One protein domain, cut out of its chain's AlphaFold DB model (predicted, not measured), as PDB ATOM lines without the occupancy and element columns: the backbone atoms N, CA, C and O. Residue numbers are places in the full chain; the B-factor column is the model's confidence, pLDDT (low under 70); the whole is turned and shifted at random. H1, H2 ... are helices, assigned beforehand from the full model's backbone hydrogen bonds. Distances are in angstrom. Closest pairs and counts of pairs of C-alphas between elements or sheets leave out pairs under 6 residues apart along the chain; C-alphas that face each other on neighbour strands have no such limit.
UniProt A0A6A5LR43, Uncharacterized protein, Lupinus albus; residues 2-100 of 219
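This is residues 2 to 100 of the 219 residues of an uncharacterized protein of Lupinus albus (UniProt A0A6A5LR43). Three helices crossed at steep angles make a small core, with H4 between H1 and H3, and a fourth helix, H2, reaches away from them toward one end of an elongated outline. Beyond the core, residues 40 to 47, of which 40 to 41 belong to H2, stick out at that end, and the unnamed stretch from residue 2 lies toward the other. The printed part has 99 residues with four named helices, H1, H2, H3 and H4 in that order, and no named strand; the class is all helix, though helices hold 43 of the 99 residues. By its radius of gyration of the C-alphas, 14.6 A, it is compact, and it spans 48 by 29 by 23 A.

Start at Thr 2 and pass residues 2 to 18, which hold no named element, until you find C-alpha 19 at (-8.917, -31.811, 42.009). There H1 begins, residues 19 to 25, 10.0 A from first to last C-alpha. Next comes H2, residues 31 to 41, 15.4 A long. Residues 42 to 58 are again without a named element; then find C-alpha 59 at (-7.221, -50.685, 44.930), where H3, residues 59 to 72, sets out on its 18.5 A. Last is H4, residues 84 to 94, 15.2 A long, ending at C-alpha 94 at (-8.136, -39.502, 53.151).

Begin at H4, which touches both H1 and H3. Look at Cys 19 of H1 and Leu 87 of H4: their C-alphas, the closest of the two helices, are 7.0 A apart. H1 and H4 run the same way at a steep tilt of 49 degrees. On H3, the C-alpha of His 65 comes closest to H4, 6.8 A from that of Met 90. H3 and H4 run opposite ways at a steep tilt of 69 degrees, only just short of about perpendicular. H1 and H3 are apart. H2 touches no helix; it is close to H1 but not clearly touching, with the C-alphas of Leu 24 and Lys 31 6.8 A apart, and the two are about perpendicular at 77 degrees. H2 is apart from H3 and from H4. Residues 52 to 53 pair antiparallel with residues 81 to 82. In H1, H2, H3 and H4, every O i to N i+4 pair is within hydrogen-bond range.

The two C-alphas farthest apart are those of Thr 2 and Gly 43, 48.7 A. The printed part has no cut. The link from H1 to H2 is tight; those from H2 to H3, 17 residues, and from H3 to H4, 11 residues, are long. Residues 40 to 47, of which 40 to 41 belong to H2, stand free. The mean pLDDT of the printed part is 77.5; look for values under 70 at residues 2 to 13, 41 to 50 and 75 to 77.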
ATOM      1  N   THR A   2     -16.414 -17.991  61.068       35.03
ATOM      2  CA  THR A   2     -17.267 -19.102  60.652       35.03
ATOM      3  C   THR A   2     -16.794 -19.441  59.248       35.03
ATOM      4  O   THR A   2     -17.058 -18.668  58.335       35.03
ATOM      5  N   GLY A   3     -16.003 -20.506  59.104       40.06
ATOM      6  CA  GLY A   3     -15.600 -20.994  57.787       40.06
ATOM      7  C   GLY A   3     -16.858 -21.316  56.990       40.06
ATOM      8  O   GLY A   3     -17.715 -22.066  57.468       40.06
ATOM      9  N   ASP A   4     -17.010 -20.675  55.834       37.50
ATOM     10  CA  ASP A   4     -18.165 -20.862  54.969       37.50
ATOM     11  C   ASP A   4     -18.225 -22.330  54.538       37.50
ATOM     12  O   ASP A   4     -17.342 -22.855  53.858       37.50
ATOM     13  N   ILE A   5     -19.277 -23.014  54.985       44.28
ATOM     14  CA  ILE A   5     -19.547 -24.418  54.680       44.28
ATOM     15  C   ILE A   5     -19.943 -24.490  53.205       44.28
ATOM     16  O   ILE A   5     -21.122 -24.404  52.852       44.28
ATOM     17  N   THR A   6     -18.960 -24.633  52.327       46.97
ATOM     18  CA  THR A   6     -19.181 -24.765  50.890       46.97
ATOM     19  C   THR A   6     -19.919 -26.074  50.583       46.97
ATOM     20  O   THR A   6     -19.512 -27.168  50.970       46.97
ATOM     21  N   GLY A   7     -21.069 -25.941  49.915       50.06
ATOM     22  CA  GLY A   7     -21.770 -26.969  49.129       50.06
ATOM     23  C   GLY A   7     -22.403 -28.163  49.853       50.06
ATOM     24  O   GLY A   7     -23.553 -28.490  49.578       50.06
ATOM     25  N   PHE A   8     -21.699 -28.829  50.771       56.91
ATOM     26  CA  PHE A   8     -22.066 -30.177  51.232       56.91
ATOM     27  C   PHE A   8     -21.785 -30.450  52.714       56.91
ATOM     28  O   PHE A   8     -21.743 -31.600  53.125       56.91
ATOM     29  N   GLY A   9     -21.639 -29.430  53.563       57.69
ATOM     30  CA  GLY A   9     -21.397 -29.691  54.992       57.69
ATOM     31  C   GLY A   9     -19.939 -30.004  55.332       57.69
ATOM     32  O   GLY A   9     -19.664 -30.480  56.430       57.69
ATOM     33  N   LEU A  10     -19.024 -29.738  54.404       64.19
ATOM     34  CA  LEU A  10     -17.588 -29.877  54.604       64.19
ATOM     35  C   LEU A  10     -17.073 -28.602  55.279       64.19
ATOM     36  O   LEU A  10     -17.403 -27.496  54.847       64.19
ATOM     37  N   VAL A  11     -16.326 -28.758  56.370       58.09
ATOM     38  CA  VAL A  11     -15.720 -27.642  57.109       58.09
ATOM     39  C   VAL A  11     -14.243 -27.597  56.730       58.09
ATOM     40  O   VAL A  11     -13.398 -28.148  57.429       58.09
ATOM     41  N   CYS A  12     -13.941 -27.025  55.565       65.00
ATOM     42  CA  CYS A  12     -12.577 -26.866  55.065       65.00
ATOM     43  C   CYS A  12     -12.491 -25.643  54.143       65.00
ATOM     44  O   CYS A  12     -13.369 -25.439  53.301       65.00
ATOM     45  N   GLU A  13     -11.441 -24.841  54.311       63.09
ATOM     46  CA  GLU A  13     -11.038 -23.816  53.349       63.09
ATOM     47  C   GLU A  13     -10.327 -24.558  52.209       63.09
ATOM     48  O   GLU A  13      -9.217 -25.057  52.371       63.09
ATOM     49  N   TRP A  14     -11.011 -24.746  51.076       72.38
ATOM     50  CA  TRP A  14     -10.543 -25.552  49.932       72.38
ATOM     51  C   TRP A  14      -9.356 -24.938  49.172       72.38
ATOM     52  O   TRP A  14      -9.097 -25.320  48.032       72.38
ATOM     53  N   ASP A  15      -8.648 -23.991  49.775       71.06
ATOM     54  CA  ASP A  15      -7.644 -23.157  49.118       71.06
ATOM     55  C   ASP A  15      -6.452 -23.980  48.601       71.06
ATOM     56  O   ASP A  15      -5.886 -23.659  47.557       71.06
ATOM     57  N   ASP A  16      -6.143 -25.104  49.257       75.00
ATOM     58  CA  ASP A  16      -5.087 -26.041  48.849       75.00
ATOM     59  C   ASP A  16      -5.593 -27.227  47.997       75.00
ATOM     60  O   ASP A  16      -4.810 -28.095  47.588       75.00
ATOM     61  N   TYR A  17      -6.899 -27.311  47.720       82.44
ATOM     62  CA  TYR A  17      -7.485 -28.451  47.014       82.44
ATOM     63  C   TYR A  17      -7.406 -28.299  45.491       82.44
ATOM     64  O   TYR A  17      -8.201 -27.606  44.857       82.44
ATOM     65  N   ASP A  18      -6.488 -29.048  44.881       87.62
ATOM     66  CA  ASP A  18      -6.428 -29.246  43.432       87.62
ATOM     67  C   ASP A  18      -6.989 -30.630  43.060       87.62
ATOM     68  O   ASP A  18      -6.339 -31.664  43.241       87.62
ATOM     69  N   CYS A  19      -8.199 -30.627  42.491       86.50
ATOM     70  CA  CYS A  19      -8.917 -31.811  42.009       86.50
ATOM     71  C   CYS A  19      -8.059 -32.683  41.071       86.50
ATOM     72  O   CYS A  19      -7.942 -33.894  41.265       86.50
ATOM     73  N   LYS A  20      -7.389 -32.086  40.078       87.94
ATOM     74  CA  LYS A  20      -6.609 -32.847  39.089       87.94
ATOM     75  C   LYS A  20      -5.369 -33.456  39.728       87.94
ATOM     76  O   LYS A  20      -5.053 -34.619  39.467       87.94
ATOM     77  N   LYS A  21      -4.679 -32.695  40.576       90.12
ATOM     78  CA  LYS A  21      -3.494 -33.162  41.301       90.12
ATOM     79  C   LYS A  21      -3.837 -34.305  42.254       90.12
ATOM     80  O   LYS A  21      -3.140 -35.316  42.252       90.12
ATOM     81  N   PHE A  22      -4.922 -34.172  43.013       91.62
ATOM     82  CA  PHE A  22      -5.370 -35.197  43.951       91.62
ATOM     83  C   PHE A  22      -5.847 -36.472  43.241       91.62
ATOM     84  O   PHE A  22      -5.472 -37.579  43.619       91.62
ATOM     85  N   TYR A  23      -6.608 -36.345  42.154       91.88
ATOM     86  CA  TYR A  23      -6.989 -37.509  41.356       91.88
ATOM     87  C   TYR A  23      -5.764 -38.268  40.823       91.88
ATOM     88  O   TYR A  23      -5.696 -39.494  40.925       91.88
ATOM     89  N   LEU A  24      -4.771 -37.550  40.286       91.69
ATOM     90  CA  LEU A  24      -3.547 -38.165  39.773       91.69
ATOM     91  C   LEU A  24      -2.726 -38.839  40.877       91.69
ATOM     92  O   LEU A  24      -2.138 -39.882  40.611       91.69
ATOM     93  N   SER A  25      -2.723 -38.312  42.108       92.62
ATOM     94  CA  SER A  25      -2.023 -38.959  43.229       92.62
ATOM     95  C   SER A  25      -2.638 -40.300  43.637       92.62
ATOM     96  O   SER A  25      -1.952 -41.121  44.232       92.62
ATOM     97  N   MET A  26      -3.914 -40.530  43.314       94.19
ATOM     98  CA  MET A  26      -4.617 -41.798  43.555       94.19
ATOM     99  C   MET A  26      -4.551 -42.761  42.359       94.19
ATOM    100  O   MET A  26      -5.033 -43.894  42.426       94.19
ATOM    101  N   CYS A  27      -4.009 -42.325  41.221       91.94
ATOM    102  CA  CYS A  27      -3.923 -43.155  40.026       91.94
ATOM    103  C   CYS A  27      -2.749 -44.135  40.114       91.94
ATOM    104  O   CYS A  27      -1.639 -43.773  40.486       91.94
ATOM    105  N   ARG A  28      -2.971 -45.386  39.689       90.81
ATOM    106  CA  ARG A  28      -1.913 -46.412  39.626       90.81
ATOM    107  C   ARG A  28      -0.971 -46.250  38.434       90.81
ATOM    108  O   ARG A  28       0.105 -46.833  38.417       90.81
ATOM    109  N   ILE A  29      -1.428 -45.554  37.396       88.19
ATOM    110  CA  ILE A  29      -0.689 -45.321  36.154       88.19
ATOM    111  C   ILE A  29      -0.353 -43.838  36.022       88.19
ATOM    112  O   ILE A  29      -1.066 -42.991  36.559       88.19
ATOM    113  N   SER A  30       0.718 -43.530  35.289       88.19
ATOM    114  CA  SER A  30       1.146 -42.148  35.093       88.19
ATOM    115  C   SER A  30       0.118 -41.338  34.299       88.19
ATOM    116  O   SER A  30      -0.692 -41.884  33.540       88.19
ATOM    117  N   LYS A  31       0.177 -40.013  34.447       89.00
ATOM    118  CA  LYS A  31      -0.667 -39.077  33.696       89.00
ATOM    119  C   LYS A  31      -0.528 -39.289  32.186       89.00
ATOM    120  O   LYS A  31      -1.523 -39.287  31.469       89.00
ATOM    121  N   GLU A  32       0.689 -39.520  31.710       87.62
ATOM    122  CA  GLU A  32       1.005 -39.731  30.295       87.62
ATOM    123  C   GLU A  32       0.342 -41.007  29.769       87.62
ATOM    124  O   GLU A  32      -0.224 -41.008  28.677       87.62
ATOM    125  N   GLU A  33       0.346 -42.082  30.561       87.31
ATOM    126  CA  GLU A  33      -0.328 -43.333  30.207       87.31
ATOM    127  C   GLU A  33      -1.859 -43.179  30.208       87.31
ATOM    128  O   GLU A  33      -2.525 -43.755  29.344       87.31
ATOM    129  N   ILE A  34      -2.431 -42.383  31.121       87.38
ATOM    130  CA  ILE A  34      -3.870 -42.054  31.119       87.38
ATOM    131  C   ILE A  34      -4.245 -41.324  29.829       87.38
ATOM    132  O   ILE A  34      -5.189 -41.729  29.150       87.38
ATOM    133  N   GLU A  35      -3.503 -40.277  29.469       85.69
ATOM    134  CA  GLU A  35      -3.769 -39.499  28.257       85.69
ATOM    135  C   GLU A  35      -3.575 -40.344  26.990       85.69
ATOM    136  O   GLU A  35      -4.417 -40.317  26.090       85.69
ATOM    137  N   ARG A  36      -2.555 -41.214  26.955       85.31
ATOM    138  CA  ARG A  36      -2.367 -42.185  25.866       85.31
ATOM    139  C   ARG A  36      -3.568 -43.127  25.727       85.31
ATOM    140  O   ARG A  36      -4.016 -43.391  24.612       85.31
ATOM    141  N   ARG A  37      -4.102 -43.645  26.839       84.00
ATOM    142  CA  ARG A  37      -5.284 -44.526  26.833       84.00
ATOM    143  C   ARG A  37      -6.546 -43.792  26.397       84.00
ATOM    144  O   ARG A  37      -7.313 -44.360  25.622       84.00
ATOM    145  N   LYS A  38      -6.742 -42.540  26.826       80.94
ATOM    146  CA  LYS A  38      -7.848 -41.691  26.353       80.94
ATOM    147  C   LYS A  38      -7.793 -41.536  24.832       80.94
ATOM    148  O   LYS A  38      -8.784 -41.853  24.174       80.94
ATOM    149  N   GLN A  39      -6.625 -41.187  24.287       76.81
ATOM    150  CA  GLN A  39      -6.409 -41.013  22.845       76.81
ATOM    151  C   GLN A  39      -6.637 -42.301  22.038       76.81
ATOM    152  O   GLN A  39      -7.094 -42.249  20.903       76.81
ATOM    153  N   GLN A  40      -6.331 -43.467  22.613       73.12
ATOM    154  CA  GLN A  40      -6.548 -44.763  21.960       73.12
ATOM    155  C   GLN A  40      -8.018 -45.225  22.015       73.12
ATOM    156  O   GLN A  40      -8.468 -45.947  21.130       73.12
ATOM    157  N   SER A  41      -8.755 -44.850  23.066       66.75
ATOM    158  CA  SER A  41     -10.143 -45.279  23.300       66.75
ATOM    159  C   SER A  41     -11.192 -44.454  22.554       66.75
ATOM    160  O   SER A  41     -12.285 -44.945  22.281       66.75
ATOM    161  N   LEU A  42     -10.870 -43.201  22.242       60.00
ATOM    162  CA  LEU A  42     -11.794 -42.237  21.675       60.00
ATOM    163  C   LEU A  42     -11.227 -41.821  20.320       60.00
ATOM    164  O   LEU A  42     -10.211 -41.134  20.256       60.00
ATOM    165  N   GLY A  43     -11.865 -42.265  19.233       54.91
ATOM    166  CA  GLY A  43     -11.605 -41.694  17.912       54.91
ATOM    167  C   GLY A  43     -11.660 -40.162  17.977       54.91
ATOM    168  O   GLY A  43     -12.377 -39.613  18.811       54.91
ATOM    169  N   GLU A  44     -10.879 -39.508  17.116       48.31
ATOM    170  CA  GLU A  44     -10.406 -38.105  17.100       48.31
ATOM    171  C   GLU A  44     -11.381 -36.939  17.422       48.31
ATOM    172  O   GLU A  44     -10.991 -35.779  17.308       48.31
ATOM    173  N   THR A  45     -12.634 -37.159  17.826       48.06
ATOM    174  CA  THR A  45     -13.694 -36.139  17.765       48.06
ATOM    175  C   THR A  45     -14.622 -36.023  18.977       48.06
ATOM    176  O   THR A  45     -15.746 -35.554  18.822       48.06
ATOM    177  N   VAL A  46     -14.186 -36.314  20.211       46.19
ATOM    178  CA  VAL A  46     -14.924 -35.831  21.401       46.19
ATOM    179  C   VAL A  46     -13.974 -35.325  22.487       46.19
ATOM    180  O   VAL A  46     -13.257 -36.086  23.127       46.19
ATOM    181  N   LYS A  47     -14.002 -34.009  22.727       50.44
ATOM    182  CA  LYS A  47     -13.318 -33.332  23.838       50.44
ATOM    183  C   LYS A  47     -13.966 -33.712  25.177       50.44
ATOM    184  O   LYS A  47     -14.721 -32.931  25.738       50.44
ATOM    185  N   ASN A  48     -13.676 -34.903  25.687       52.66
ATOM    186  CA  ASN A  48     -13.986 -35.295  27.065       52.66
ATOM    187  C   ASN A  48     -12.691 -35.364  27.889       52.66
ATOM    188  O   ASN A  48     -12.365 -36.381  28.499       52.66
ATOM    189  N   SER A  49     -11.924 -34.273  27.866       57.72
ATOM    190  CA  SER A  49     -10.606 -34.164  28.505       57.72
ATOM    191  C   SER A  49     -10.668 -34.315  30.030       57.72
ATOM    192  O   SER A  49      -9.713 -34.804  30.637       57.72
ATOM    193  N   ASP A  50     -11.803 -33.955  30.636       69.50
ATOM    194  CA  ASP A  50     -11.955 -33.819  32.088       69.50
ATOM    195  C   ASP A  50     -12.715 -34.977  32.764       69.50
ATOM    196  O   ASP A  50     -12.929 -34.937  33.971       69.50
ATOM    197  N   ILE A  51     -13.097 -36.039  32.036       80.88
ATOM    198  CA  ILE A  51     -13.732 -37.203  32.680       80.88
ATOM    199  C   ILE A  51     -12.679 -38.000  33.459       80.88
ATOM    200  O   ILE A  51     -11.718 -38.531  32.887       80.88
ATOM    201  N   LEU A  52     -12.894 -38.107  34.768       88.06
ATOM    202  CA  LEU A  52     -12.097 -38.910  35.687       88.06
ATOM    203  C   LEU A  52     -12.685 -40.320  35.778       88.06
ATOM    204  O   LEU A  52     -13.899 -40.482  35.888       88.06
ATOM    205  N   TYR A  53     -11.835 -41.348  35.735       88.81
ATOM    206  CA  TYR A  53     -12.277 -42.743  35.704       88.81
ATOM    207  C   TYR A  53     -11.752 -43.528  36.901       88.81
ATOM    208  O   TYR A  53     -10.548 -43.622  37.139       88.81
ATOM    209  N   VAL A  54     -12.661 -44.231  37.574       87.94
ATOM    210  CA  VAL A  54     -12.357 -45.153  38.682       87.94
ATOM    211  C   VAL A  54     -11.398 -46.262  38.241       87.94
ATOM    212  O   VAL A  54     -10.611 -46.788  39.027       87.94
ATOM    213  N   GLY A  55     -11.432 -46.604  36.952       87.56
ATOM    214  CA  GLY A  55     -10.565 -47.605  36.347       87.56
ATOM    215  C   GLY A  55      -9.073 -47.299  36.450       87.56
ATOM    216  O   GLY A  55      -8.296 -48.219  36.246       87.56
ATOM    217  N   TYR A  56      -8.649 -46.078  36.786       89.81
ATOM    218  CA  TYR A  56      -7.230 -45.738  36.944       89.81
ATOM    219  C   TYR A  56      -6.765 -45.671  38.404       89.81
ATOM    220  O   TYR A  56      -5.559 -45.691  38.644       89.81
ATOM    221  N   LEU A  57      -7.685 -45.697  39.373       91.94
ATOM    222  CA  LEU A  57      -7.386 -45.588  40.806       91.94
ATOM    223  C   LEU A  57      -6.734 -46.840  41.397       91.94
ATOM    224  O   LEU A  57      -7.068 -47.953  40.982       91.94
ATOM    225  N   THR A  58      -5.867 -46.684  42.399       91.69
ATOM    226  CA  THR A  58      -5.360 -47.812  43.198       91.69
ATOM    227  C   THR A  58      -6.502 -48.633  43.816       91.69
ATOM    228  O   THR A  58      -7.655 -48.198  43.858       91.69
ATOM    229  N   LEU A  59      -6.204 -49.851  44.286       89.75
ATOM    230  CA  LEU A  59      -7.221 -50.685  44.930       89.75
ATOM    231  C   LEU A  59      -7.820 -49.986  46.158       89.75
ATOM    232  O   LEU A  59      -9.037 -49.967  46.298       89.75
ATOM    233  N   GLU A  60      -6.981 -49.386  47.005       90.38
ATOM    234  CA  GLU A  60      -7.419 -48.665  48.204       90.38
ATOM    235  C   GLU A  60      -8.363 -47.514  47.846       90.38
ATOM    236  O   GLU A  60      -9.491 -47.458  48.330       90.38
ATOM    237  N   ASP A  61      -7.957 -46.644  46.920       92.56
ATOM    238  CA  ASP A  61      -8.763 -45.485  46.531       92.56
ATOM    239  C   ASP A  61     -10.067 -45.905  45.842       92.56
ATOM    240  O   ASP A  61     -11.120 -45.291  46.023       92.56
ATOM    241  N   ARG A  62     -10.037 -47.010  45.093       90.56
ATOM    242  CA  ARG A  62     -11.239 -47.591  44.493       90.56
ATOM    243  C   ARG A  62     -12.178 -48.194  45.533       90.56
ATOM    244  O   ARG A  62     -13.390 -48.122  45.338       90.56
ATOM    245  N   LEU A  63     -11.652 -48.762  46.616       88.50
ATOM    246  CA  LEU A  63     -12.449 -49.231  47.748       88.50
ATOM    247  C   LEU A  63     -13.066 -48.063  48.517       88.50
ATOM    248  O   LEU A  63     -14.238 -48.152  48.868       88.50
ATOM    249  N   ILE A  64     -12.341 -46.954  48.702       89.75
ATOM    250  CA  ILE A  64     -12.895 -45.725  49.292       89.75
ATOM    251  C   ILE A  64     -14.043 -45.204  48.425       89.75
ATOM    252  O   ILE A  64     -15.139 -44.982  48.936       89.75
ATOM    253  N   HIS A  65     -13.834 -45.076  47.110       88.50
ATOM    254  CA  HIS A  65     -14.892 -44.687  46.175       88.50
ATOM    255  C   HIS A  65     -16.081 -45.660  46.240       88.50
ATOM    256  O   HIS A  65     -17.233 -45.245  46.314       88.50
ATOM    257  N   TYR A  66     -15.825 -46.970  46.248       85.12
ATOM    258  CA  TYR A  66     -16.882 -47.975  46.349       85.12
ATOM    259  C   TYR A  66     -17.682 -47.829  47.649       85.12
ATOM    260  O   TYR A  66     -18.901 -47.714  47.600       85.12
ATOM    261  N   PHE A  67     -17.016 -47.779  48.800       81.88
ATOM    262  CA  PHE A  67     -17.673 -47.629  50.094       81.88
ATOM    263  C   PHE A  67     -18.491 -46.339  50.147       81.88
ATOM    264  O   PHE A  67     -19.678 -46.369  50.466       81.88
ATOM    265  N   LEU A  68     -17.899 -45.218  49.742       82.00
ATOM    266  CA  LEU A  68     -18.599 -43.946  49.698       82.00
ATOM    267  C   LEU A  68     -19.858 -44.018  48.850       82.00
ATOM    268  O   LEU A  68     -20.916 -43.662  49.341       82.00
ATOM    269  N   PHE A  69     -19.783 -44.518  47.621       77.31
ATOM    270  CA  PHE A  69     -20.885 -44.365  46.668       77.31
ATOM    271  C   PHE A  69     -21.830 -45.556  46.567       77.31
ATOM    272  O   PHE A  69     -22.851 -45.460  45.891       77.31
ATOM    273  N   TYR A  70     -21.532 -46.667  47.239       73.19
ATOM    274  CA  TYR A  70     -22.483 -47.766  47.424       73.19
ATOM    275  C   TYR A  70     -23.136 -47.744  48.803       73.19
ATOM    276  O   TYR A  70     -24.285 -48.162  48.930       73.19
ATOM    277  N   VAL A  71     -22.428 -47.259  49.826       71.62
ATOM    278  CA  VAL A  71     -22.878 -47.347  51.220       71.62
ATOM    279  C   VAL A  71     -23.319 -45.976  51.737       71.62
ATOM    280  O   VAL A  71     -24.415 -45.860  52.285       71.62
ATOM    281  N   ILE A  72     -22.514 -44.930  51.515       72.06
ATOM    282  CA  ILE A  72     -22.692 -43.606  52.143       72.06
ATOM    283  C   ILE A  72     -23.378 -42.565  51.255       72.06
ATOM    284  O   ILE A  72     -23.963 -41.632  51.791       72.06
ATOM    285  N   LEU A  73     -23.334 -42.709  49.928       74.56
ATOM    286  CA  LEU A  73     -23.934 -41.847  48.900       74.56
ATOM    287  C   LEU A  73     -24.267 -42.661  47.628       74.56
ATOM    288  O   LEU A  73     -23.561 -42.493  46.635       74.56
ATOM    289  N   PRO A  74     -25.293 -43.547  47.615       70.00
ATOM    290  CA  PRO A  74     -25.728 -44.283  46.434       70.00
ATOM    291  C   PRO A  74     -25.741 -43.419  45.180       70.00
ATOM    292  O   PRO A  74     -26.571 -42.523  45.010       70.00
ATOM    293  N   LYS A  75     -24.782 -43.699  44.303       69.62
ATOM    294  CA  LYS A  75     -24.667 -43.034  43.014       69.62
ATOM    295  C   LYS A  75     -25.703 -43.620  42.062       69.62
ATOM    296  O   LYS A  75     -25.703 -44.820  41.811       69.62
ATOM    297  N   PHE A  76     -26.546 -42.762  41.492       64.75
ATOM    298  CA  PHE A  76     -27.501 -43.142  40.439       64.75
ATOM    299  C   PHE A  76     -26.929 -42.997  39.018       64.75
ATOM    300  O   PHE A  76     -27.564 -43.393  38.043       64.75
ATOM    301  N   SER A  77     -25.748 -42.393  38.887       68.81
ATOM    302  CA  SER A  77     -25.045 -42.180  37.622       68.81
ATOM    303  C   SER A  77     -23.922 -43.204  37.405       68.81
ATOM    304  O   SER A  77     -23.751 -44.151  38.169       68.81
ATOM    305  N   ASN A  78     -23.153 -43.054  36.325       75.88
ATOM    306  CA  ASN A  78     -22.168 -44.046  35.898       75.88
ATOM    307  C   ASN A  78     -21.085 -44.318  36.970       75.88
ATOM    308  O   ASN A  78     -20.227 -43.472  37.224       75.88
ATOM    309  N   HIS A  79     -21.074 -45.531  37.533       76.12
ATOM    310  CA  HIS A  79     -20.118 -45.973  38.560       76.12
ATOM    311  C   HIS A  79     -18.656 -46.054  38.091       76.12
ATOM    312  O   HIS A  79     -17.760 -46.242  38.911       76.12
ATOM    313  N   SER A  80     -18.395 -45.943  36.785       80.81
ATOM    314  CA  SER A  80     -17.031 -45.934  36.242       80.81
ATOM    315  C   SER A  80     -16.382 -44.547  36.231       80.81
ATOM    316  O   SER A  80     -15.157 -44.463  36.128       80.81
ATOM    317  N   GLN A  81     -17.177 -43.481  36.346       86.56
ATOM    318  CA  GLN A  81     -16.710 -42.095  36.335       86.56
ATOM    319  C   GLN A  81     -16.671 -41.530  37.752       86.56
ATOM    320  O   GLN A  81     -17.402 -42.013  38.614       86.56
ATOM    321  N   ILE A  82     -15.851 -40.506  37.975       87.06
ATOM    322  CA  ILE A  82     -15.753 -39.763  39.235       87.06
ATOM    323  C   ILE A  82     -16.089 -38.300  38.949       87.06
ATOM    324  O   ILE A  82     -15.550 -37.708  38.018       87.06
ATOM    325  N   SER A  83     -16.994 -37.735  39.734       84.44
ATOM    326  CA  SER A  83     -17.387 -36.328  39.719       84.44
ATOM    327  C   SER A  83     -16.644 -35.534  40.792       84.44
ATOM    328  O   SER A  83     -16.085 -36.101  41.730       84.44
ATOM    329  N   ASP A  84     -16.666 -34.208  40.685       83.25
ATOM    330  CA  ASP A  84     -15.916 -33.331  41.592       83.25
ATOM    331  C   ASP A  84     -16.332 -33.481  43.061       83.25
ATOM    332  O   ASP A  84     -15.479 -33.494  43.944       83.25
ATOM    333  N   ILE A  85     -17.632 -33.663  43.325       81.00
ATOM    334  CA  ILE A  85     -18.159 -33.899  44.680       81.00
ATOM    335  C   ILE A  85     -17.633 -35.225  45.229       81.00
ATOM    336  O   ILE A  85     -17.264 -35.323  46.401       81.00
ATOM    337  N   GLU A  86     -17.592 -36.253  44.381       85.25
ATOM    338  CA  GLU A  86     -17.102 -37.567  44.782       85.25
ATOM    339  C   GLU A  86     -15.628 -37.488  45.163       85.25
ATOM    340  O   GLU A  86     -15.207 -38.026  46.186       85.25
ATOM    341  N   LEU A  87     -14.865 -36.732  44.379       88.56
ATOM    342  CA  LEU A  87     -13.455 -36.516  44.620       88.56
ATOM    343  C   LEU A  87     -13.192 -35.681  45.885       88.56
ATOM    344  O   LEU A  87     -12.313 -36.034  46.669       88.56
ATOM    345  N   GLN A  88     -13.988 -34.639  46.138       86.75
ATOM    346  CA  GLN A  88     -13.919 -33.845  47.370       86.75
ATOM    347  C   GLN A  88     -14.192 -34.688  48.617       86.75
ATOM    348  O   GLN A  88     -13.531 -34.522  49.640       86.75
ATOM    349  N   LEU A  89     -15.145 -35.616  48.543       86.81
ATOM    350  CA  LEU A  89     -15.460 -36.492  49.666       86.81
ATOM    351  C   LEU A  89     -14.356 -37.525  49.915       86.81
ATOM    352  O   LEU A  89     -13.991 -37.779  51.061       86.81
ATOM    353  N   MET A  90     -13.794 -38.090  48.843       91.06
ATOM    354  CA  MET A  90     -12.620 -38.959  48.936       91.06
ATOM    355  C   MET A  90     -11.432 -38.222  49.563       91.06
ATOM    356  O   MET A  90     -10.773 -38.775  50.440       91.06
ATOM    357  N   TYR A  91     -11.194 -36.968  49.163       89.75
ATOM    358  CA  TYR A  91     -10.184 -36.100  49.768       89.75
ATOM    359  C   TYR A  91     -10.452 -35.910  51.262       89.75
ATOM    360  O   TYR A  91      -9.581 -36.184  52.085       89.75
ATOM    361  N   ALA A  92     -11.679 -35.534  51.625       88.62
ATOM    362  CA  ALA A  92     -12.056 -35.323  53.014       88.62
ATOM    363  C   ALA A  92     -11.814 -36.564  53.886       88.62
ATOM    364  O   ALA A  92     -11.270 -36.439  54.977       88.62
ATOM    365  N   ILE A  93     -12.120 -37.766  53.392       88.31
ATOM    366  CA  ILE A  93     -11.833 -39.010  54.121       88.31
ATOM    367  C   ILE A  93     -10.335 -39.279  54.231       88.31
ATOM    368  O   ILE A  93      -9.855 -39.545  55.330       88.31
ATOM    369  N   LYS A  94      -9.578 -39.195  53.129       89.69
ATOM    370  CA  LYS A  94      -8.136 -39.502  53.151       89.69
ATOM    371  C   LYS A  94      -7.348 -38.569  54.069       89.69
ATOM    372  O   LYS A  94      -6.357 -38.992  54.653       89.69
ATOM    373  N   PHE A  95      -7.797 -37.325  54.205       88.56
ATOM    374  CA  PHE A  95      -7.164 -36.321  55.058       88.56
ATOM    375  C   PHE A  95      -7.879 -36.118  56.403       88.56
ATOM    376  O   PHE A  95      -7.535 -35.191  57.130       88.56
ATOM    377  N   ASN A  96      -8.836 -36.984  56.764       86.44
ATOM    378  CA  ASN A  96      -9.600 -36.918  58.018       86.44
ATOM    379  C   ASN A  96     -10.259 -35.549  58.279       86.44
ATOM    380  O   ASN A  96     -10.365 -35.087  59.416       86.44
ATOM    381  N   ILE A  97     -10.708 -34.885  57.217       86.69
ATOM    382  CA  ILE A  97     -11.452 -33.632  57.296       86.69
ATOM    383  C   ILE A  97     -12.839 -33.931  57.857       86.69
ATOM    384  O   ILE A  97     -13.491 -34.905  57.482       86.69
ATOM    385  N   MET A  98     -13.314 -33.066  58.749       83.06
ATOM    386  CA  MET A  98     -14.639 -33.214  59.335       83.06
ATOM    387  C   MET A  98     -15.737 -33.050  58.278       83.06
ATOM    388  O   MET A  98     -15.855 -32.015  57.617       83.06
ATOM    389  N   ILE A  99     -16.585 -34.072  58.179       82.75
ATOM    390  CA  ILE A  99     -17.728 -34.121  57.270       82.75
ATOM    391  C   ILE A  99     -19.009 -34.055  58.099       82.75
ATOM    392  O   ILE A  99     -19.239 -34.889  58.977       82.75
ATOM    393  N   ASN A 100     -19.886 -33.092  57.812       84.06
ATOM    394  CA  ASN A 100     -21.226 -33.076  58.393       84.06
ATOM    395  C   ASN A 100     -22.135 -34.081  57.666       84.06
ATOM    396  O   ASN A 100     -22.941 -33.721  56.802       84.06
TER     397      ASN A 100